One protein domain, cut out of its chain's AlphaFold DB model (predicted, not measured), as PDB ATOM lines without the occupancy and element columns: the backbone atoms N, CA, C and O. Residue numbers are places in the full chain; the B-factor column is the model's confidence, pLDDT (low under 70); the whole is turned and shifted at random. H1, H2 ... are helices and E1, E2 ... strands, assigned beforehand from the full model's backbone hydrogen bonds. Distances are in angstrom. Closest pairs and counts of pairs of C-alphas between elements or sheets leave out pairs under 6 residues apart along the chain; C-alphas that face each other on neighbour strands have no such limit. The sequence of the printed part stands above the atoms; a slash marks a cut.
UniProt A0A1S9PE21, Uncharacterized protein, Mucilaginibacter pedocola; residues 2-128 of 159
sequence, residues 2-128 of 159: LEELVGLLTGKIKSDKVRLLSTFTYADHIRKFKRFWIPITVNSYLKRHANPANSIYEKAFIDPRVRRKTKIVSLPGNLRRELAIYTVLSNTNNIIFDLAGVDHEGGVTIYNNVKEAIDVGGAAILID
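AT A GLANCE: This is residues 2 to 128 of the 159 residues of an uncharacterized protein of Mucilaginibacter pedocola (UniProt A0A1S9PE21). Look first for two long helices, H4 and H5, side by side and running the same way over one face of a narrow parallel sheet, with H1 over the other face. E1 and E2 make that sheet, and residues 25 to 26 of the long first link pair beside E1; the short helix H3 packs on H4 away from the sheet, with H2 nearby. The printed part has 127 residues, with five named helices and two named strands in the order H1, H2, H3, H4, E1, H5, E2; the class is mostly helix, though under half of the residues are in named elements. The whole is compact, with a radius of gyration of the C-alphas of 14.9 A and spans of 45 by 33 by 31 A.

IN THESE COORDINATES: Find C-alpha 2 at (-29.958, -43.246, 0.538); from there H1 runs through residues 2 to 9. After residues 10 to 41 you reach H2, residues 42 to 49, and then H3, residues 56 to 59. H4, residues 77 to 91, begins at C-alpha 77 at (-46.571, -32.156, -0.767) and is 22.2 A long. E1 takes residues 94 to 98, 13.9 A, and H5 residues 104 to 118, 21.4 A. E2, residues 123 to 127, 13.3 A, ends at C-alpha 127 at (-35.980, -43.294, 6.932).

HOW THE PARTS SIT: Start at H4, the hub, which touches three helices. It touches H5 at a shallow tilt of 6 degrees, the same way; their closest C-alphas are those of Asn 78 and Gly 106, 5.4 A apart. With residues 86 to 90 alone H4 touches H3, closest at the C-alphas of Ile 56 and Ser 90, 5.2 A. With residues 87 to 88 alone it only just touches H2, with 3 pairs of C-alphas within 8 A, the closest those of His 49 and Thr 87, 6.3 A. E1 and E2 are parallel neighbours at 17 degrees; look for N 95 and O 123 at 3.0 A and N 127 and O 97 at 2.8 A, within hydrogen-bond range. E1, H5, E2 form a strand-helix-strand unit, two parallel neighbour strands with a helix between, and its crossover is right-handed. The closest C-alphas of H5 and E2 are those of Ile 118 and Ala 124, 6.9 A; of H4 and E1, Leu 89 and Ile 95, 6.9 A; of H1 and E1, Val 6 and Ile 96, 7.8 A. H1 is apart from H4 and H5, for instance. Every O i to N i+4 pair is within hydrogen-bond range in H1 and H5, but 3 of 4 in H2 and 10 of 11 in H4; H3 is too short for such a pair.

THE WHOLE: The two C-alphas farthest apart are those of Asp 16 and Pro 64, 47.4 A. The printed part has no cut. The links H1 to H2, 32 residues, and H3 to H4, 17 residues, are long. Mean pLDDT of the printed part is 89.1; look to residues 32 to 38 for values under 70.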
ATOM      1  N   LEU A   2     -28.564 -42.773   0.474       82.12
ATOM      2  CA  LEU A   2     -29.958 -43.246   0.538       82.12
ATOM      3  C   LEU A   2     -30.312 -44.261  -0.565       82.12
ATOM      4  O   LEU A   2     -30.861 -45.313  -0.265       82.12
ATOM      5  N   GLU A   3     -29.953 -43.982  -1.821       87.38
ATOM      6  CA  GLU A   3     -30.245 -44.887  -2.948       87.38
ATOM      7  C   GLU A   3     -29.586 -46.264  -2.798       87.38
ATOM      8  O   GLU A   3     -30.184 -47.276  -3.148       87.38
ATOM      9  N   GLU A   4     -28.373 -46.310  -2.245       89.81
ATOM     10  CA  GLU A   4     -27.642 -47.557  -2.013       89.81
ATOM     11  C   GLU A   4     -28.260 -48.357  -0.865       89.81
ATOM     12  O   GLU A   4     -28.502 -49.551  -1.015       89.81
ATOM     13  N   LEU A   5     -28.607 -47.691   0.245       89.12
ATOM     14  CA  LEU A   5     -29.328 -48.316   1.355       89.12
ATOM     15  C   LEU A   5     -30.673 -48.882   0.890       89.12
ATOM     16  O   LEU A   5     -30.961 -50.053   1.119       89.12
ATOM     17  N   VAL A   6     -31.478 -48.081   0.188       92.00
ATOM     18  CA  VAL A   6     -32.748 -48.534  -0.397       92.00
ATOM     19  C   VAL A   6     -32.503 -49.681  -1.376       92.00
ATOM     20  O   VAL A   6     -33.241 -50.663  -1.371       92.00
ATOM     21  N   GLY A   7     -31.456 -49.601  -2.197       92.88
ATOM     22  CA  GLY A   7     -31.080 -50.658  -3.128       92.88
ATOM     23  C   GLY A   7     -30.775 -51.981  -2.427       92.88
ATOM     24  O   GLY A   7     -31.266 -53.021  -2.865       92.88
ATOM     25  N   LEU A   8     -30.040 -51.943  -1.314       91.94
ATOM     26  CA  LEU A   8     -29.764 -53.111  -0.476       91.94
ATOM     27  C   LEU A   8     -31.043 -53.645   0.181       91.94
ATOM     28  O   LEU A   8     -31.336 -54.828   0.053       91.94
ATOM     29  N   LEU A   9     -31.838 -52.786   0.829       90.94
ATOM     30  CA  LEU A   9     -33.052 -53.184   1.562       90.94
ATOM     31  C   LEU A   9     -34.180 -53.704   0.653       90.94
ATOM     32  O   LEU A   9     -35.031 -54.472   1.094       90.94
ATOM     33  N   THR A  10     -34.190 -53.305  -0.619       92.94
ATOM     34  CA  THR A  10     -35.154 -53.785  -1.628       92.94
ATOM     35  C   THR A  10     -34.619 -54.949  -2.468       92.94
ATOM     36  O   THR A  10     -35.327 -55.450  -3.337       92.94
ATOM     37  N   GLY A  11     -33.369 -55.375  -2.255       91.56
ATOM     38  CA  GLY A  11     -32.729 -56.448  -3.027       91.56
ATOM     39  C   GLY A  11     -32.341 -56.084  -4.458       91.56
ATOM     40  O   GLY A  11     -31.918 -56.958  -5.215       91.56
ATOM     41  N   LYS A  12     -32.437 -54.804  -4.836       92.69
ATOM     42  CA  LYS A  12     -31.937 -54.295  -6.124       92.69
ATOM     43  C   LYS A  12     -30.408 -54.358  -6.197       92.69
ATOM     44  O   LYS A  12     -29.860 -54.578  -7.274       92.69
ATOM     45  N   ILE A  13     -29.729 -54.175  -5.064       93.75
ATOM     46  CA  ILE A  13     -28.275 -54.295  -4.918       93.75
ATOM     47  C   ILE A  13     -27.981 -55.552  -4.096       93.75
ATOM     48  O   ILE A  13     -28.530 -55.730  -3.012       93.75
ATOM     49  N   LYS A  14     -27.105 -56.422  -4.611       92.12
ATOM     50  CA  LYS A  14     -26.645 -57.626  -3.904       92.12
ATOM     51  C   LYS A  14     -25.381 -57.320  -3.103       92.12
ATOM     52  O   LYS A  14     -24.519 -56.584  -3.573       92.12
ATOM     53  N   SER A  15     -25.267 -57.901  -1.912       91.69
ATOM     54  CA  SER A  15     -24.082 -57.799  -1.059       91.69
ATOM     55  C   SER A  15     -23.950 -59.053  -0.208       91.69
ATOM     56  O   SER A  15     -24.914 -59.460   0.433       91.69
ATOM     57  N   ASP A  16     -22.746 -59.616  -0.128       93.25
ATOM     58  CA  ASP A  16     -22.469 -60.807   0.688       93.25
ATOM     59  C   ASP A  16     -22.590 -60.528   2.197       93.25
ATOM     60  O   ASP A  16     -22.655 -61.444   3.014       93.25
ATOM     61  N   LYS A  17     -22.639 -59.244   2.579       91.50
ATOM     62  CA  LYS A  17     -22.781 -58.782   3.967       91.50
ATOM     63  C   LYS A  17     -24.236 -58.598   4.399       91.50
ATOM     64  O   LYS A  17     -24.484 -58.369   5.579       91.50
ATOM     65  N   VAL A  18     -25.189 -58.642   3.467       88.00
ATOM     66  CA  VAL A  18     -26.605 -58.364   3.736       88.00
ATOM     67  C   VAL A  18     -27.445 -59.549   3.289       88.00
ATOM     68  O   VAL A  18     -27.480 -59.896   2.112       88.00
ATOM     69  N   ARG A  19     -28.177 -60.145   4.232       90.75
ATOM     70  CA  ARG A  19     -29.162 -61.188   3.940       90.75
ATOM     71  C   ARG A  19     -30.569 -60.622   4.074       90.75
ATOM     72  O   ARG A  19     -30.987 -60.262   5.170       90.75
ATOM     73  N   LEU A  20     -31.307 -60.590   2.968       89.75
ATOM     74  CA  LEU A  20     -32.716 -60.206   2.963       89.75
ATOM     75  C   LEU A  20     -33.579 -61.391   3.388       89.75
ATOM     76  O   LEU A  20     -33.594 -62.422   2.720       89.75
ATOM     77  N   LEU A  21     -34.282 -61.235   4.508       88.69
ATOM     78  CA  LEU A  21     -35.253 -62.222   4.991       88.69
ATOM     79  C   LEU A  21     -36.630 -62.024   4.348       88.69
ATOM     80  O   LEU A  21     -37.340 -62.990   4.097       88.69
ATOM     81  N   SER A  22     -36.963 -60.769   4.041       87.81
ATOM     82  CA  SER A  22     -38.221 -60.356   3.428       87.81
ATOM     83  C   SER A  22     -37.943 -59.269   2.398       87.81
ATOM     84  O   SER A  22     -37.018 -58.472   2.561       87.81
ATOM     85  N   THR A  23     -38.752 -59.222   1.341       87.94
ATOM     86  CA  THR A  23     -38.654 -58.155   0.338       87.94
ATOM     87  C   THR A  23     -39.469 -56.953   0.794       87.94
ATOM     88  O   THR A  23     -40.645 -57.090   1.137       87.94
ATOM     89  N   PHE A  24     -38.851 -55.777   0.759       94.69
ATOM     90  CA  PHE A  24     -39.510 -54.495   0.976       94.69
ATOM     91  C   PHE A  24     -39.651 -53.736  -0.340       94.69
ATOM     92  O   PHE A  24     -38.847 -53.904  -1.259       94.69
ATOM     93  N   THR A  25     -40.648 -52.856  -0.416       96.25
ATOM     94  CA  THR A  25     -40.784 -51.898  -1.519       96.25
ATOM     95  C   THR A  25     -40.636 -50.482  -0.992       96.25
ATOM     96  O   THR A  25     -41.306 -50.094  -0.038       96.25
ATOM     97  N   TYR A  26     -39.759 -49.697  -1.616       96.56
ATOM     98  CA  TYR A  26     -39.620 -48.285  -1.283       96.56
ATOM     99  C   TYR A  26     -40.702 -47.452  -1.973       96.56
ATOM    100  O   TYR A  26     -40.926 -47.589  -3.177       96.56
ATOM    101  N   ALA A  27     -41.364 -46.584  -1.211       96.06
ATOM    102  CA  ALA A  27     -42.323 -45.619  -1.728       96.06
ATOM    103  C   ALA A  27     -41.594 -44.472  -2.433       96.06
ATOM    104  O   ALA A  27     -41.317 -43.423  -1.843       96.06
ATOM    105  N   ASP A  28     -41.288 -44.693  -3.710       93.12
ATOM    106  CA  ASP A  28     -40.647 -43.709  -4.570       93.12
ATOM    107  C   ASP A  28     -41.451 -42.405  -4.624       93.12
ATOM    108  O   ASP A  28     -42.674 -42.383  -4.796       93.12
ATOM    109  N   HIS A  29     -40.743 -41.281  -4.523       91.25
ATOM    110  CA  HIS A  29     -41.344 -39.963  -4.694       91.25
ATOM    111  C   HIS A  29     -41.944 -39.831  -6.092       91.25
ATOM    112  O   HIS A  29     -41.260 -40.045  -7.098       91.25
ATOM    113  N   ILE A  30     -43.209 -39.410  -6.170       88.12
ATOM    114  CA  ILE A  30     -43.863 -39.162  -7.457       88.12
ATOM    115  C   ILE A  30     -43.195 -37.953  -8.114       88.12
ATOM    116  O   ILE A  30     -43.488 -36.792  -7.809       88.12
ATOM    117  N   ARG A  31     -42.263 -38.235  -9.026       77.19
ATOM    118  CA  ARG A  31     -41.524 -37.214  -9.766       77.19
ATOM    119  C   ARG A  31     -42.498 -36.390 -10.607       77.19
ATOM    120  O   ARG A  31     -43.415 -36.926 -11.233       77.19
ATOM    121  N   LYS A  32     -42.265 -35.075 -10.685       64.25
ATOM    122  CA  LYS A  32     -42.939 -34.225 -11.674       64.25
ATOM    123  C   LYS A  32     -42.557 -34.744 -13.061       64.25
ATOM    124  O   LYS A  32     -41.422 -34.577 -13.502       64.25
ATOM    125  N   PHE A  33     -43.482 -35.425 -13.731       58.84
ATOM    126  CA  PHE A  33     -43.253 -35.900 -15.090       58.84
ATOM    127  C   PHE A  33     -42.955 -34.692 -15.988       58.84
ATOM    128  O   PHE A  33     -43.786 -33.798 -16.110       58.84
ATOM    129  N   LYS A  34     -41.807 -34.693 -16.683       49.66
ATOM    130  CA  LYS A  34     -41.472 -33.705 -17.735       49.66
ATOM    131  C   LYS A  34     -42.400 -33.784 -18.964       49.66
ATOM    132  O   LYS A  34     -42.166 -33.103 -19.959       49.66
ATOM    133  N   ARG A  35     -43.454 -34.612 -18.932       51.25
ATOM    134  CA  ARG A  35     -44.489 -34.655 -19.971       51.25
ATOM    135  C   ARG A  35     -45.371 -33.417 -19.841       51.25
ATOM    136  O   ARG A  35     -46.434 -33.459 -19.234       51.25
ATOM    137  N   PHE A  36     -44.919 -32.333 -20.459       48.78
ATOM    138  CA  PHE A  36     -45.634 -31.061 -20.573       48.78
ATOM    139  C   PHE A  36     -47.038 -31.180 -21.198       48.78
ATOM    140  O   PHE A  36     -47.843 -30.273 -21.032       48.78
ATOM    141  N   TRP A  37     -47.356 -32.282 -21.888       52.03
ATOM    142  CA  TRP A  37     -48.523 -32.329 -22.774       52.03
ATOM    143  C   TRP A  37     -49.728 -33.137 -22.269       52.03
ATOM    144  O   TRP A  37     -50.833 -32.888 -22.737       52.03
ATOM    145  N   ILE A  38     -49.588 -34.052 -21.295       62.56
ATOM    146  CA  ILE A  38     -50.752 -34.748 -20.702       62.56
ATOM    147  C   ILE A  38     -50.519 -34.977 -19.201       62.56
ATOM    148  O   ILE A  38     -49.802 -35.911 -18.826       62.56
ATOM    149  N   PRO A  39     -51.109 -34.152 -18.317       72.38
ATOM    150  CA  PRO A  39     -51.003 -34.362 -16.881       72.38
ATOM    151  C   PRO A  39     -51.694 -35.672 -16.481       72.38
ATOM    152  O   PRO A  39     -52.866 -35.893 -16.785       72.38
ATOM    153  N   ILE A  40     -50.963 -36.536 -15.776       87.94
ATOM    154  CA  ILE A  40     -51.490 -37.806 -15.265       87.94
ATOM    155  C   ILE A  40     -52.454 -37.509 -14.111       87.94
ATOM    156  O   ILE A  40     -52.134 -36.742 -13.196       87.94
ATOM    157  N   THR A  41     -53.645 -38.100 -14.163       91.12
ATOM    158  CA  THR A  41     -54.628 -38.025 -13.077       91.12
ATOM    159  C   THR A  41     -54.348 -39.080 -12.014       91.12
ATOM    160  O   THR A  41     -53.757 -40.119 -12.309       91.12
ATOM    161  N   VAL A  42     -54.824 -38.845 -10.791       91.69
ATOM    162  CA  VAL A  42     -54.713 -39.803  -9.680       91.69
ATOM    163  C   VAL A  42     -55.247 -41.179 -10.078       91.69
ATOM    164  O   VAL A  42     -54.560 -42.178  -9.903       91.69
ATOM    165  N   ASN A  43     -56.416 -41.245 -10.721       91.56
ATOM    166  CA  ASN A  43     -56.992 -42.519 -11.159       91.56
ATOM    167  C   ASN A  43     -56.136 -43.233 -12.215       91.56
ATOM    168  O   ASN A  43     -55.981 -44.447 -12.151       91.56
ATOM    169  N   SER A  44     -55.574 -42.504 -13.184       90.88
ATOM    170  CA  SER A  44     -54.706 -43.109 -14.203       90.88
ATOM    171  C   SER A  44     -53.393 -43.624 -13.620       90.88
ATOM    172  O   SER A  44     -52.848 -44.596 -14.131       90.88
ATOM    173  N   TYR A  45     -52.882 -42.979 -12.573       91.75
ATOM    174  CA  TYR A  45     -51.699 -43.430 -11.850       91.75
ATOM    175  C   TYR A  45     -51.996 -44.663 -10.995       91.75
ATOM    176  O   TYR A  45     -51.351 -45.689 -11.175       91.75
ATOM    177  N   LEU A  46     -53.026 -44.608 -10.149       92.19
ATOM    178  CA  LEU A  46     -53.402 -45.731  -9.290       92.19
ATOM    179  C   LEU A  46     -53.741 -46.984 -10.103       92.19
ATOM    180  O   LEU A  46     -53.234 -48.051  -9.795       92.19
ATOM    181  N   LYS A  47     -54.470 -46.864 -11.219       91.25
ATOM    182  CA  LYS A  47     -54.741 -48.007 -12.113       91.25
ATOM    183  C   LYS A  47     -53.488 -48.687 -12.676       91.25
ATOM    184  O   LYS A  47     -53.578 -49.822 -13.127       91.25
ATOM    185  N   ARG A  48     -52.356 -47.981 -12.738       91.00
ATOM    186  CA  ARG A  48     -51.088 -48.507 -13.269       91.00
ATOM    187  C   ARG A  48     -50.163 -49.043 -12.187       91.00
ATOM    188  O   ARG A  48     -49.299 -49.850 -12.504       91.00
ATOM    189  N   HIS A  49     -50.290 -48.538 -10.964       92.69
ATOM    190  CA  HIS A  49     -49.280 -48.726  -9.925       92.69
ATOM    191  C   HIS A  49     -49.828 -49.308  -8.621       92.69
ATOM    192  O   HIS A  49     -49.032 -49.754  -7.807       92.69
ATOM    193  N   ALA A  50     -51.143 -49.302  -8.407       93.88
ATOM    194  CA  ALA A  50     -51.794 -49.767  -7.189       93.88
ATOM    195  C   ALA A  50     -52.693 -50.979  -7.471       93.88
ATOM    196  O   ALA A  50     -53.158 -51.174  -8.598       93.88
ATOM    197  N   ASN A  51     -52.979 -51.759  -6.433       94.19
ATOM    198  CA  ASN A  51     -53.890 -52.894  -6.500       94.19
ATOM    199  C   ASN A  51     -55.318 -52.464  -6.115       94.19
ATOM    200  O   ASN A  51     -55.568 -52.225  -4.934       94.19
ATOM    201  N   PRO A  52     -56.278 -52.411  -7.059       91.25
ATOM    202  CA  PRO A  52     -57.650 -51.992  -6.772       91.25
ATOM    203  C   PRO A  52     -58.449 -52.982  -5.915       91.25
ATOM    204  O   PRO A  52     -59.515 -52.618  -5.432       91.25
ATOM    205  N   ALA A  53     -57.971 -54.218  -5.728       92.38
ATOM    206  CA  ALA A  53     -58.613 -55.190  -4.840       92.38
ATOM    207  C   ALA A  53     -58.271 -54.971  -3.355       92.38
ATOM    208  O   ALA A  53     -58.943 -55.525  -2.488       92.38
ATOM    209  N   ASN A  54     -57.234 -54.185  -3.049       90.75
ATOM    210  CA  ASN A  54     -56.844 -53.872  -1.677       90.75
ATOM    211  C   ASN A  54     -57.629 -52.648  -1.174       90.75
ATOM    212  O   ASN A  54     -57.696 -51.633  -1.864       90.75
ATOM    213  N   SER A  55     -58.182 -52.705   0.041       88.88
ATOM    214  CA  SER A  55     -58.941 -51.597   0.646       88.88
ATOM    215  C   SER A  55     -58.126 -50.304   0.793       88.88
ATOM    216  O   SER A  55     -58.688 -49.210   0.719       88.88
ATOM    217  N   ILE A  56     -56.797 -50.403   0.908       89.50
ATOM    218  CA  ILE A  56     -55.875 -49.257   0.936       89.50
ATOM    219  C   ILE A  56     -55.925 -48.452  -0.371       89.50
ATOM    220  O   ILE A  56     -55.669 -47.249  -0.360       89.50
ATOM    221  N   TYR A  57     -56.324 -49.063  -1.490       86.75
ATOM    222  CA  TYR A  57     -56.503 -48.356  -2.758       86.75
ATOM    223  C   TYR A  57     -57.455 -47.161  -2.627       86.75
ATOM    224  O   TYR A  57     -57.184 -46.085  -3.161       86.75
ATOM    225  N   GLU A  58     -58.550 -47.327  -1.883       86.75
ATOM    226  CA  GLU A  58     -59.523 -46.255  -1.674       86.75
ATOM    227  C   GLU A  58     -59.039 -45.233  -0.626       86.75
ATOM    228  O   GLU A  58     -59.477 -44.081  -0.668       86.75
ATOM    229  N   LYS A  59     -58.044 -45.571   0.224       84.81
ATOM    230  CA  LYS A  59     -57.405 -44.594   1.132       84.81
ATOM    231  C   LYS A  59     -56.747 -43.433   0.370       84.81
ATOM    232  O   LYS A  59     -56.720 -42.310   0.866       84.81
ATOM    233  N   ALA A  60     -56.331 -43.649  -0.880       77.75
ATOM    234  CA  ALA A  60     -55.806 -42.594  -1.752       77.75
ATOM    235  C   ALA A  60     -56.844 -41.527  -2.176       77.75
ATOM    236  O   ALA A  60     -56.466 -40.511  -2.765       77.75
ATOM    237  N   PHE A  61     -58.132 -41.741  -1.887       81.00
ATOM    238  CA  PHE A  61     -59.228 -40.797  -2.139       81.00
ATOM    239  C   PHE A  61     -59.912 -40.305  -0.853       81.00
ATOM    240  O   PHE A  61     -60.963 -39.673  -0.943       81.00
ATOM    241  N   ILE A  62     -59.347 -40.589   0.330       70.06
ATOM    242  CA  ILE A  62     -59.929 -40.159   1.616       70.06
ATOM    243  C   ILE A  62     -59.982 -38.638   1.721       70.06
ATOM    244  O   ILE A  62     -60.959 -38.093   2.231       70.06
ATOM    245  N   ASP A  63     -58.960 -37.942   1.222       78.31
ATOM    246  CA  ASP A  63     -58.989 -36.489   1.217       78.31
ATOM    247  C   ASP A  63     -60.018 -35.988   0.179       78.31
ATOM    248  O   ASP A  63     -59.858 -36.239  -1.022       78.31
ATOM    249  N   PRO A  64     -61.047 -35.223   0.589       78.56
ATOM    250  CA  PRO A  64     -62.108 -34.755  -0.307       78.56
ATOM    251  C   PRO A  64     -61.607 -33.822  -1.426       78.56
ATOM    252  O   PRO A  64     -62.300 -33.606  -2.429       78.56
ATOM    253  N   ARG A  65     -60.394 -33.272  -1.290       78.50
ATOM    254  CA  ARG A  65     -59.701 -32.469  -2.309       78.50
ATOM    255  C   ARG A  65     -59.112 -33.350  -3.421       78.50
ATOM    256  O   ARG A  65     -58.809 -32.850  -4.510       78.50
ATOM    257  N   VAL A  66     -58.982 -34.660  -3.200       86.69
ATOM    258  CA  VAL A  66     -58.418 -35.626  -4.149       86.69
ATOM    259  C   VAL A  66     -59.529 -36.414  -4.839       86.69
ATOM    260  O   VAL A  66     -60.074 -37.387  -4.333       86.69
ATOM    261  N   ARG A  67     -59.848 -36.022  -6.074       89.06
ATOM    262  CA  ARG A  67     -60.795 -36.734  -6.939       89.06
ATOM    263  C   ARG A  67     -60.045 -37.610  -7.936       89.06
ATOM    264  O   ARG A  67     -58.915 -37.323  -8.325       89.06
ATOM    265  N   ARG A  68     -60.733 -38.606  -8.503       89.81
ATOM    266  CA  ARG A  68     -60.205 -39.465  -9.587       89.81
ATOM    267  C   ARG A  68     -59.601 -38.678 -10.762       89.81
ATOM    268  O   ARG A  68     -58.616 -39.115 -11.356       89.81
ATOM    269  N   LYS A  69     -60.178 -37.516 -11.091       91.00
ATOM    270  CA  LYS A  69     -59.721 -36.621 -12.171       91.00
ATOM    271  C   LYS A  69     -58.686 -35.577 -11.724       91.00
ATOM    272  O   LYS A  69     -58.168 -34.865 -12.582       91.00
ATOM    273  N   THR A  70     -58.374 -35.477 -10.430       91.44
ATOM    274  CA  THR A  70     -57.340 -34.563  -9.928       91.44
ATOM    275  C   THR A  70     -56.006 -34.904 -10.586       91.44
ATOM    276  O   THR A  70     -55.646 -36.074 -10.724       91.44
ATOM    277  N   LYS A  71     -55.286 -33.880 -11.045       91.12
ATOM    278  CA  LYS A  71     -53.973 -34.034 -11.676       91.12
ATOM    279  C   LYS A  71     -52.922 -34.210 -10.579       91.12
ATOM    280  O   LYS A  71     -52.888 -33.437  -9.632       91.12
ATOM    281  N   ILE A  72     -52.011 -35.169 -10.720       89.56
ATOM    282  CA  ILE A  72     -50.954 -35.402  -9.715       89.56
ATOM    283  C   ILE A  72     -50.070 -34.168  -9.517       89.56
ATOM    284  O   ILE A  72     -49.641 -33.864  -8.406       89.56
ATOM    285  N   VAL A  73     -49.808 -33.433 -10.601       87.69
ATOM    286  CA  VAL A  73     -48.963 -32.231 -10.563       87.69
ATOM    287  C   VAL A  73     -49.551 -31.122  -9.686       87.69
ATOM    288  O   VAL A  73     -48.789 -30.329  -9.142       87.69
ATOM    289  N   SER A  74     -50.878 -31.086  -9.511       88.62
ATOM    290  CA  SER A  74     -51.552 -30.108  -8.654       88.62
ATOM    291  C   SER A  74     -51.688 -30.562  -7.201       88.62
ATOM    292  O   SER A  74     -52.192 -29.795  -6.391       88.62
ATOM    293  N   LEU A  75     -51.275 -31.788  -6.853       89.75
ATOM    294  CA  LEU A  75     -51.317 -32.246  -5.465       89.75
ATOM    295  C   LEU A  75     -50.258 -31.512  -4.623       89.75
ATOM    296  O   LEU A  75     -49.103 -31.449  -5.059       89.75
ATOM    297  N   PRO A  76     -50.613 -30.995  -3.434       89.94
ATOM    298  CA  PRO A  76     -49.667 -30.548  -2.410       89.94
ATOM    299  C   PRO A  76     -48.682 -31.645  -1.980       89.94
ATOM    300  O   PRO A  76     -48.881 -32.818  -2.295       89.94
ATOM    301  N   GLY A  77     -47.630 -31.256  -1.250       90.06
ATOM    302  CA  GLY A  77     -46.571 -32.156  -0.767       90.06
ATOM    303  C   GLY A  77     -47.116 -33.386  -0.036       90.06
ATOM    304  O   GLY A  77     -46.935 -34.500  -0.528       90.06
ATOM    305  N   ASN A  78     -47.878 -33.166   1.040       92.44
ATOM    306  CA  ASN A  78     -48.487 -34.224   1.858       92.44
ATOM    307  C   ASN A  78     -49.320 -35.197   1.012       92.44
ATOM    308  O   ASN A  78     -49.017 -36.383   0.959       92.44
ATOM    309  N   LEU A  79     -50.293 -34.683   0.247       92.38
ATOM    310  CA  LEU A  79     -51.186 -35.510  -0.578       92.38
ATOM    311  C   LEU A  79     -50.441 -36.294  -1.662       92.38
ATOM    312  O   LEU A  79     -50.811 -37.415  -2.010       92.38
ATOM    313  N   ARG A  80     -49.374 -35.719  -2.226       92.19
ATOM    314  CA  ARG A  80     -48.536 -36.427  -3.197       92.19
ATOM    315  C   ARG A  80     -47.740 -37.546  -2.527       92.19
ATOM    316  O   ARG A  80     -47.565 -38.598  -3.142       92.19
ATOM    317  N   ARG A  81     -47.254 -37.324  -1.303       93.88
ATOM    318  CA  ARG A  81     -46.513 -38.327  -0.534       93.88
ATOM    319  C   ARG A  81     -47.423 -39.468  -0.085       93.88
ATOM    320  O   ARG A  81     -47.089 -40.621  -0.333       93.88
ATOM    321  N   GLU A  82     -48.599 -39.155   0.453       94.12
ATOM    322  CA  GLU A  82     -49.638 -40.136   0.791       94.12
ATOM    323  C   GLU A  82     -50.002 -41.009  -0.409       94.12
ATOM    324  O   GLU A  82     -49.992 -42.233  -0.311       94.12
ATOM    325  N   LEU A  83     -50.231 -40.397  -1.580       94.06
ATOM    326  CA  LEU A  83     -50.523 -41.139  -2.805       94.06
ATOM    327  C   LEU A  83     -49.414 -42.147  -3.147       94.06
ATOM    328  O   LEU A  83     -49.716 -43.270  -3.552       94.06
ATOM    329  N   ALA A  84     -48.142 -41.770  -2.991       94.75
ATOM    330  CA  ALA A  84     -47.007 -42.656  -3.246       94.75
ATOM    331  C   ALA A  84     -46.991 -43.855  -2.285       94.75
ATOM    332  O   ALA A  84     -46.828 -44.998  -2.715       94.75
ATOM    333  N   ILE A  85     -47.211 -43.595  -0.996       96.00
ATOM    334  CA  ILE A  85     -47.178 -44.601   0.068       96.00
ATOM    335  C   ILE A  85     -48.366 -45.559  -0.058       96.00
ATOM    336  O   ILE A  85     -48.157 -46.769  -0.097       96.00
ATOM    337  N   TYR A  86     -49.596 -45.060  -0.218       94.50
ATOM    338  CA  TYR A  86     -50.778 -45.916  -0.390       94.50
ATOM    339  C   TYR A  86     -50.720 -46.763  -1.655       94.50
ATOM    340  O   TYR A  86     -51.201 -47.894  -1.671       94.50
ATOM    341  N   THR A  87     -50.079 -46.255  -2.707       94.75
ATOM    342  CA  THR A  87     -49.822 -47.047  -3.912       94.75
ATOM    343  C   THR A  87     -48.981 -48.278  -3.583       94.75
ATOM    344  O   THR A  87     -49.354 -49.383  -3.970       94.75
ATOM    345  N   VAL A  88     -47.893 -48.125  -2.821       96.00
ATOM    346  CA  VAL A  88     -47.066 -49.266  -2.391       96.00
ATOM    347  C   VAL A  88     -47.832 -50.182  -1.440       96.00
ATOM    348  O   VAL A  88     -47.898 -51.381  -1.699       96.00
ATOM    349  N   LEU A  89     -48.467 -49.621  -0.409       95.00
ATOM    350  CA  LEU A  89     -49.208 -50.387   0.598       95.00
ATOM    351  C   LEU A  89     -50.382 -51.184   0.014       95.00
ATOM    352  O   LEU A  89     -50.734 -52.242   0.521       95.00
ATOM    353  N   SER A  90     -50.970 -50.727  -1.095       94.25
ATOM    354  CA  SER A  90     -51.997 -51.509  -1.790       94.25
ATOM    355  C   SER A  90     -51.454 -52.828  -2.370       94.25
ATOM    356  O   SER A  90     -52.198 -53.799  -2.496       94.25
ATOM    357  N   ASN A  91     -50.160 -52.887  -2.704       94.12
ATOM    358  CA  ASN A  91     -49.523 -54.053  -3.321       94.12
ATOM    359  C   ASN A  91     -48.775 -54.944  -2.323       94.12
ATOM    360  O   ASN A  91     -48.575 -56.124  -2.599       94.12
ATOM    361  N   THR A  92     -48.300 -54.386  -1.210       93.31
ATOM    362  CA  THR A  92     -47.475 -55.094  -0.228       93.31
ATOM    363  C   THR A  92     -47.639 -54.491   1.157       93.31
ATOM    364  O   THR A  92     -47.783 -53.281   1.295       93.31
ATOM    365  N   ASN A  93     -47.511 -55.321   2.189       91.50
ATOM    366  CA  ASN A  93     -47.526 -54.871   3.579       91.50
ATOM    367  C   ASN A  93     -46.105 -54.575   4.110       91.50
ATOM    368  O   ASN A  93     -45.953 -54.194   5.265       91.50
ATOM    369  N   ASN A  94     -45.063 -54.742   3.280       95.75
ATOM    370  CA  ASN A  94     -43.665 -54.455   3.629       95.75
ATOM    371  C   ASN A  94     -43.154 -53.222   2.872       95.75
ATOM    372  O   ASN A  94     -42.859 -53.295   1.671       95.75
ATOM    373  N   ILE A  95     -43.022 -52.095   3.572       97.38
ATOM    374  CA  ILE A  95     -42.732 -50.781   2.978       97.38
ATOM    375  C   ILE A  95     -41.473 -50.126   3.557       97.38
ATOM    376  O   ILE A  95     -41.191 -50.212   4.748       97.38
ATOM    377  N   ILE A  96     -40.721 -49.426   2.710       97.31
ATOM    378  CA  ILE A  96     -39.724 -48.435   3.136       97.31
ATOM    379  C   ILE A  96     -40.228 -47.065   2.691       97.31
ATOM    380  O   ILE A  96     -40.668 -46.906   1.550       97.31
ATOM    381  N   PHE A  97     -40.161 -46.061   3.556       97.06
ATOM    382  CA  PHE A  97     -40.620 -44.714   3.234       97.06
ATOM    383  C   PHE A  97     -39.825 -43.654   4.003       97.06
ATOM    384  O   PHE A  97     -39.221 -43.941   5.025       97.06
ATOM    385  N   ASP A  98     -39.815 -42.431   3.484       95.50
ATOM    386  CA  ASP A  98     -39.405 -41.212   4.187       95.50
ATOM    387  C   ASP A  98     -40.563 -40.200   4.252       95.50
ATOM    388  O   ASP A  98     -41.617 -40.401   3.627       95.50
ATOM    389  N   LEU A  99     -40.335 -39.103   4.971       95.19
ATOM    390  CA  LEU A  99     -41.251 -37.971   5.119       95.19
ATOM    391  C   LEU A  99     -40.745 -36.704   4.400       95.19
ATOM    392  O   LEU A  99     -41.150 -35.590   4.710       95.19
ATOM    393  N   ALA A 100     -39.865 -36.826   3.404       91.81
ATOM    394  CA  ALA A 100     -39.361 -35.648   2.707       91.81
ATOM    395  C   ALA A 100     -40.484 -34.931   1.931       91.81
ATOM    396  O   ALA A 100     -41.243 -35.539   1.171       91.81
ATOM    397  N   GLY A 101     -40.563 -33.605   2.079       88.44
ATOM    398  CA  GLY A 101     -41.546 -32.777   1.373       88.44
ATOM    399  C   GLY A 101     -42.955 -32.791   1.973       88.44
ATOM    400  O   GLY A 101     -43.893 -32.381   1.282       88.44
ATOM    401  N   VAL A 102     -43.098 -33.240   3.222       93.06
ATOM    402  CA  VAL A 102     -44.329 -33.116   4.013       93.06
ATOM    403  C   VAL A 102     -44.122 -32.134   5.165       93.06
ATOM    404  O   VAL A 102     -42.996 -31.941   5.623       93.06
ATOM    405  N   ASP A 103     -45.192 -31.471   5.592       93.38
ATOM    406  CA  ASP A 103     -45.175 -30.690   6.833       93.38
ATOM    407  C   ASP A 103     -45.322 -31.600   8.067       93.38
ATOM    408  O   ASP A 103     -45.529 -32.809   7.950       93.38
ATOM    409  N   HIS A 104     -45.192 -31.023   9.263       92.25
ATOM    410  CA  HIS A 104     -45.225 -31.782  10.516       92.25
ATOM    411  C   HIS A 104     -46.535 -32.570  10.702       92.25
ATOM    412  O   HIS A 104     -46.499 -33.766  10.993       92.25
ATOM    413  N   GLU A 105     -47.691 -31.936  10.479       93.56
ATOM    414  CA  GLU A 105     -49.001 -32.592  10.614       93.56
ATOM    415  C   GLU A 105     -49.187 -33.720   9.588       93.56
ATOM    416  O   GLU A 105     -49.672 -34.807   9.919       93.56
ATOM    417  N   GLY A 106     -48.756 -33.496   8.345       92.62
ATOM    418  CA  GLY A 106     -48.744 -34.502   7.291       92.62
ATOM    419  C   GLY A 106     -47.819 -35.672   7.613       92.62
ATOM    420  O   GLY A 106     -48.185 -36.818   7.364       92.62
ATOM    421  N   GLY A 107     -46.656 -35.409   8.212       95.12
ATOM    422  CA  GLY A 107     -45.708 -36.434   8.649       95.12
ATOM    423  C   GLY A 107     -46.305 -37.366   9.700       95.12
ATOM    424  O   GLY A 107     -46.306 -38.582   9.512       95.12
ATOM    425  N   VAL A 108     -46.904 -36.795  10.750       95.75
ATOM    426  CA  VAL A 108     -47.611 -37.552  11.800       95.75
ATOM    427  C   VAL A 108     -48.773 -38.359  11.214       95.75
ATOM    428  O   VAL A 108     -48.949 -39.533  11.542       95.75
ATOM    429  N   THR A 109     -49.548 -37.756  10.309       94.06
ATOM    430  CA  THR A 109     -50.677 -38.423   9.642       94.06
ATOM    431  C   THR A 109     -50.206 -39.626   8.825       94.06
ATOM    432  O   THR A 109     -50.721 -40.732   8.992       94.06
ATOM    433  N   ILE A 110     -49.193 -39.441   7.977       94.88
ATOM    434  CA  ILE A 110     -48.606 -40.511   7.164       94.88
ATOM    435  C   ILE A 110     -48.058 -41.630   8.048       94.88
ATOM    436  O   ILE A 110     -48.339 -42.796   7.778       94.88
ATOM    437  N   TYR A 111     -47.304 -41.287   9.094       96.38
ATOM    438  CA  TYR A 111     -46.724 -42.255  10.019       96.38
ATOM    439  C   TYR A 111     -47.799 -43.167  10.629       96.38
ATOM    440  O   TYR A 111     -47.715 -44.392  10.507       96.38
ATOM    441  N   ASN A 112     -48.856 -42.576  11.192       95.19
ATOM    442  CA  ASN A 112     -49.955 -43.326  11.803       95.19
ATOM    443  C   ASN A 112     -50.698 -44.203  10.784       95.19
ATOM    444  O   ASN A 112     -51.015 -45.354  11.076       95.19
ATOM    445  N   ASN A 113     -50.921 -43.694   9.570       93.12
ATOM    446  CA  ASN A 113     -51.583 -44.453   8.510       93.12
ATOM    447  C   ASN A 113     -50.744 -45.646   8.028       93.12
ATOM    448  O   ASN A 113     -51.301 -46.700   7.721       93.12
ATOM    449  N   VAL A 114     -49.414 -45.499   7.950       95.56
ATOM    450  CA  VAL A 114     -48.515 -46.619   7.630       95.56
ATOM    451  C   VAL A 114     -48.547 -47.649   8.751       95.56
ATOM    452  O   VAL A 114     -48.693 -48.830   8.454       95.56
ATOM    453  N   LYS A 115     -48.458 -47.210  10.012       95.12
ATOM    454  CA  LYS A 115     -48.523 -48.086  11.189       95.12
ATOM    455  C   LYS A 115     -49.796 -48.940  11.184       95.12
ATOM    456  O   LYS A 115     -49.711 -50.161  11.192       95.12
ATOM    457  N   GLU A 116     -50.958 -48.308  11.027       92.88
ATOM    458  CA  GLU A 116     -52.248 -49.003  10.921       92.88
ATOM    459  C   GLU A 116     -52.276 -49.997   9.744       92.88
ATOM    460  O   GLU A 116     -52.792 -51.106   9.862       92.88
ATOM    461  N   ALA A 117     -51.710 -49.621   8.592       91.69
ATOM    462  CA  ALA A 117     -51.699 -50.476   7.408       91.69
ATOM    463  C   ALA A 117     -50.822 -51.729   7.571       91.69
ATOM    464  O   ALA A 117     -51.150 -52.773   7.004       91.69
ATOM    465  N   ILE A 118     -49.716 -51.639   8.316       93.44
ATOM    466  CA  ILE A 118     -48.811 -52.774   8.535       93.44
ATOM    467  C   ILE A 118     -49.216 -53.659   9.718       93.44
ATOM    468  O   ILE A 118     -48.740 -54.789   9.789       93.44
ATOM    469  N   ASP A 119     -50.108 -53.211  10.606       88.56
ATOM    470  CA  ASP A 119     -50.548 -54.007  11.766       88.56
ATOM    471  C   ASP A 119     -51.212 -55.341  11.357       88.56
ATOM    472  O   ASP A 119     -51.250 -56.297  12.131       88.56
ATOM    473  N   VAL A 120     -51.648 -55.472  10.099       82.12
ATOM    474  CA  VAL A 120     -52.201 -56.706   9.511       82.12
ATOM    475  C   VAL A 120     -51.096 -57.646   8.982       82.12
ATOM    476  O   VAL A 120     -51.209 -58.232   7.903       82.12
ATOM    477  N   GLY A 121     -49.997 -57.791   9.727       86.44
ATOM    478  CA  GLY A 121     -48.909 -58.733   9.415       86.44
ATOM    479  C   GLY A 121     -47.865 -58.225   8.412       86.44
ATOM    480  O   GLY A 121     -47.310 -59.014   7.647       86.44
ATOM    481  N   GLY A 122     -47.624 -56.915   8.388       93.25
ATOM    482  CA  GLY A 122     -46.599 -56.242   7.596       93.25
ATOM    483  C   GLY A 122     -45.415 -55.723   8.413       93.25
ATOM    484  O   GLY A 122     -45.278 -55.988   9.606       93.25
ATOM    485  N   ALA A 123     -44.560 -54.946   7.753       95.50
ATOM    486  CA  ALA A 123     -43.441 -54.247   8.373       95.50
ATOM    487  C   ALA A 123     -43.163 -52.921   7.656       95.50
ATOM    488  O   ALA A 123     -43.297 -52.812   6.435       95.50
ATOM    489  N   ALA A 124     -42.702 -51.917   8.399       96.94
ATOM    490  CA  ALA A 124     -42.273 -50.650   7.825       96.94
ATOM    491  C   ALA A 124     -40.871 -50.264   8.288       96.94
ATOM    492  O   ALA A 124     -40.490 -50.493   9.433       96.94
ATOM    493  N   ILE A 125     -40.124 -49.637   7.383       96.56
ATOM    494  CA  ILE A 125     -38.867 -48.953   7.678       96.56
ATOM    495  C   ILE A 125     -39.071 -47.480   7.331       96.56
ATOM    496  O   ILE A 125     -39.203 -47.128   6.156       96.56
ATOM    497  N   LEU A 126     -39.097 -46.631   8.356       96.69
ATOM    498  CA  LEU A 126     -39.059 -45.183   8.191       96.69
ATOM    499  C   LEU A 126     -37.598 -44.723   8.125       96.69
ATOM    500  O   LEU A 126     -36.808 -45.014   9.020       96.69
ATOM    501  N   ILE A 127     -37.249 -44.006   7.060       94.75
ATOM    502  CA  ILE A 127     -35.980 -43.294   6.932       94.75
ATOM    503  C   ILE A 127     -36.251 -41.822   7.213       94.75
ATOM    504  O   ILE A 127     -36.931 -41.157   6.430       94.75
ATOM    505  N   ASP A 128     -35.695 -41.322   8.308       91.25
ATOM    506  CA  ASP A 128     -35.915 -39.955   8.764       91.25
ATOM    507  C   ASP A 128     -34.611 -39.311   9.245       91.25
ATOM    508  O   ASP A 128     -33.648 -39.988   9.613       91.25
TER     509      ASP A 128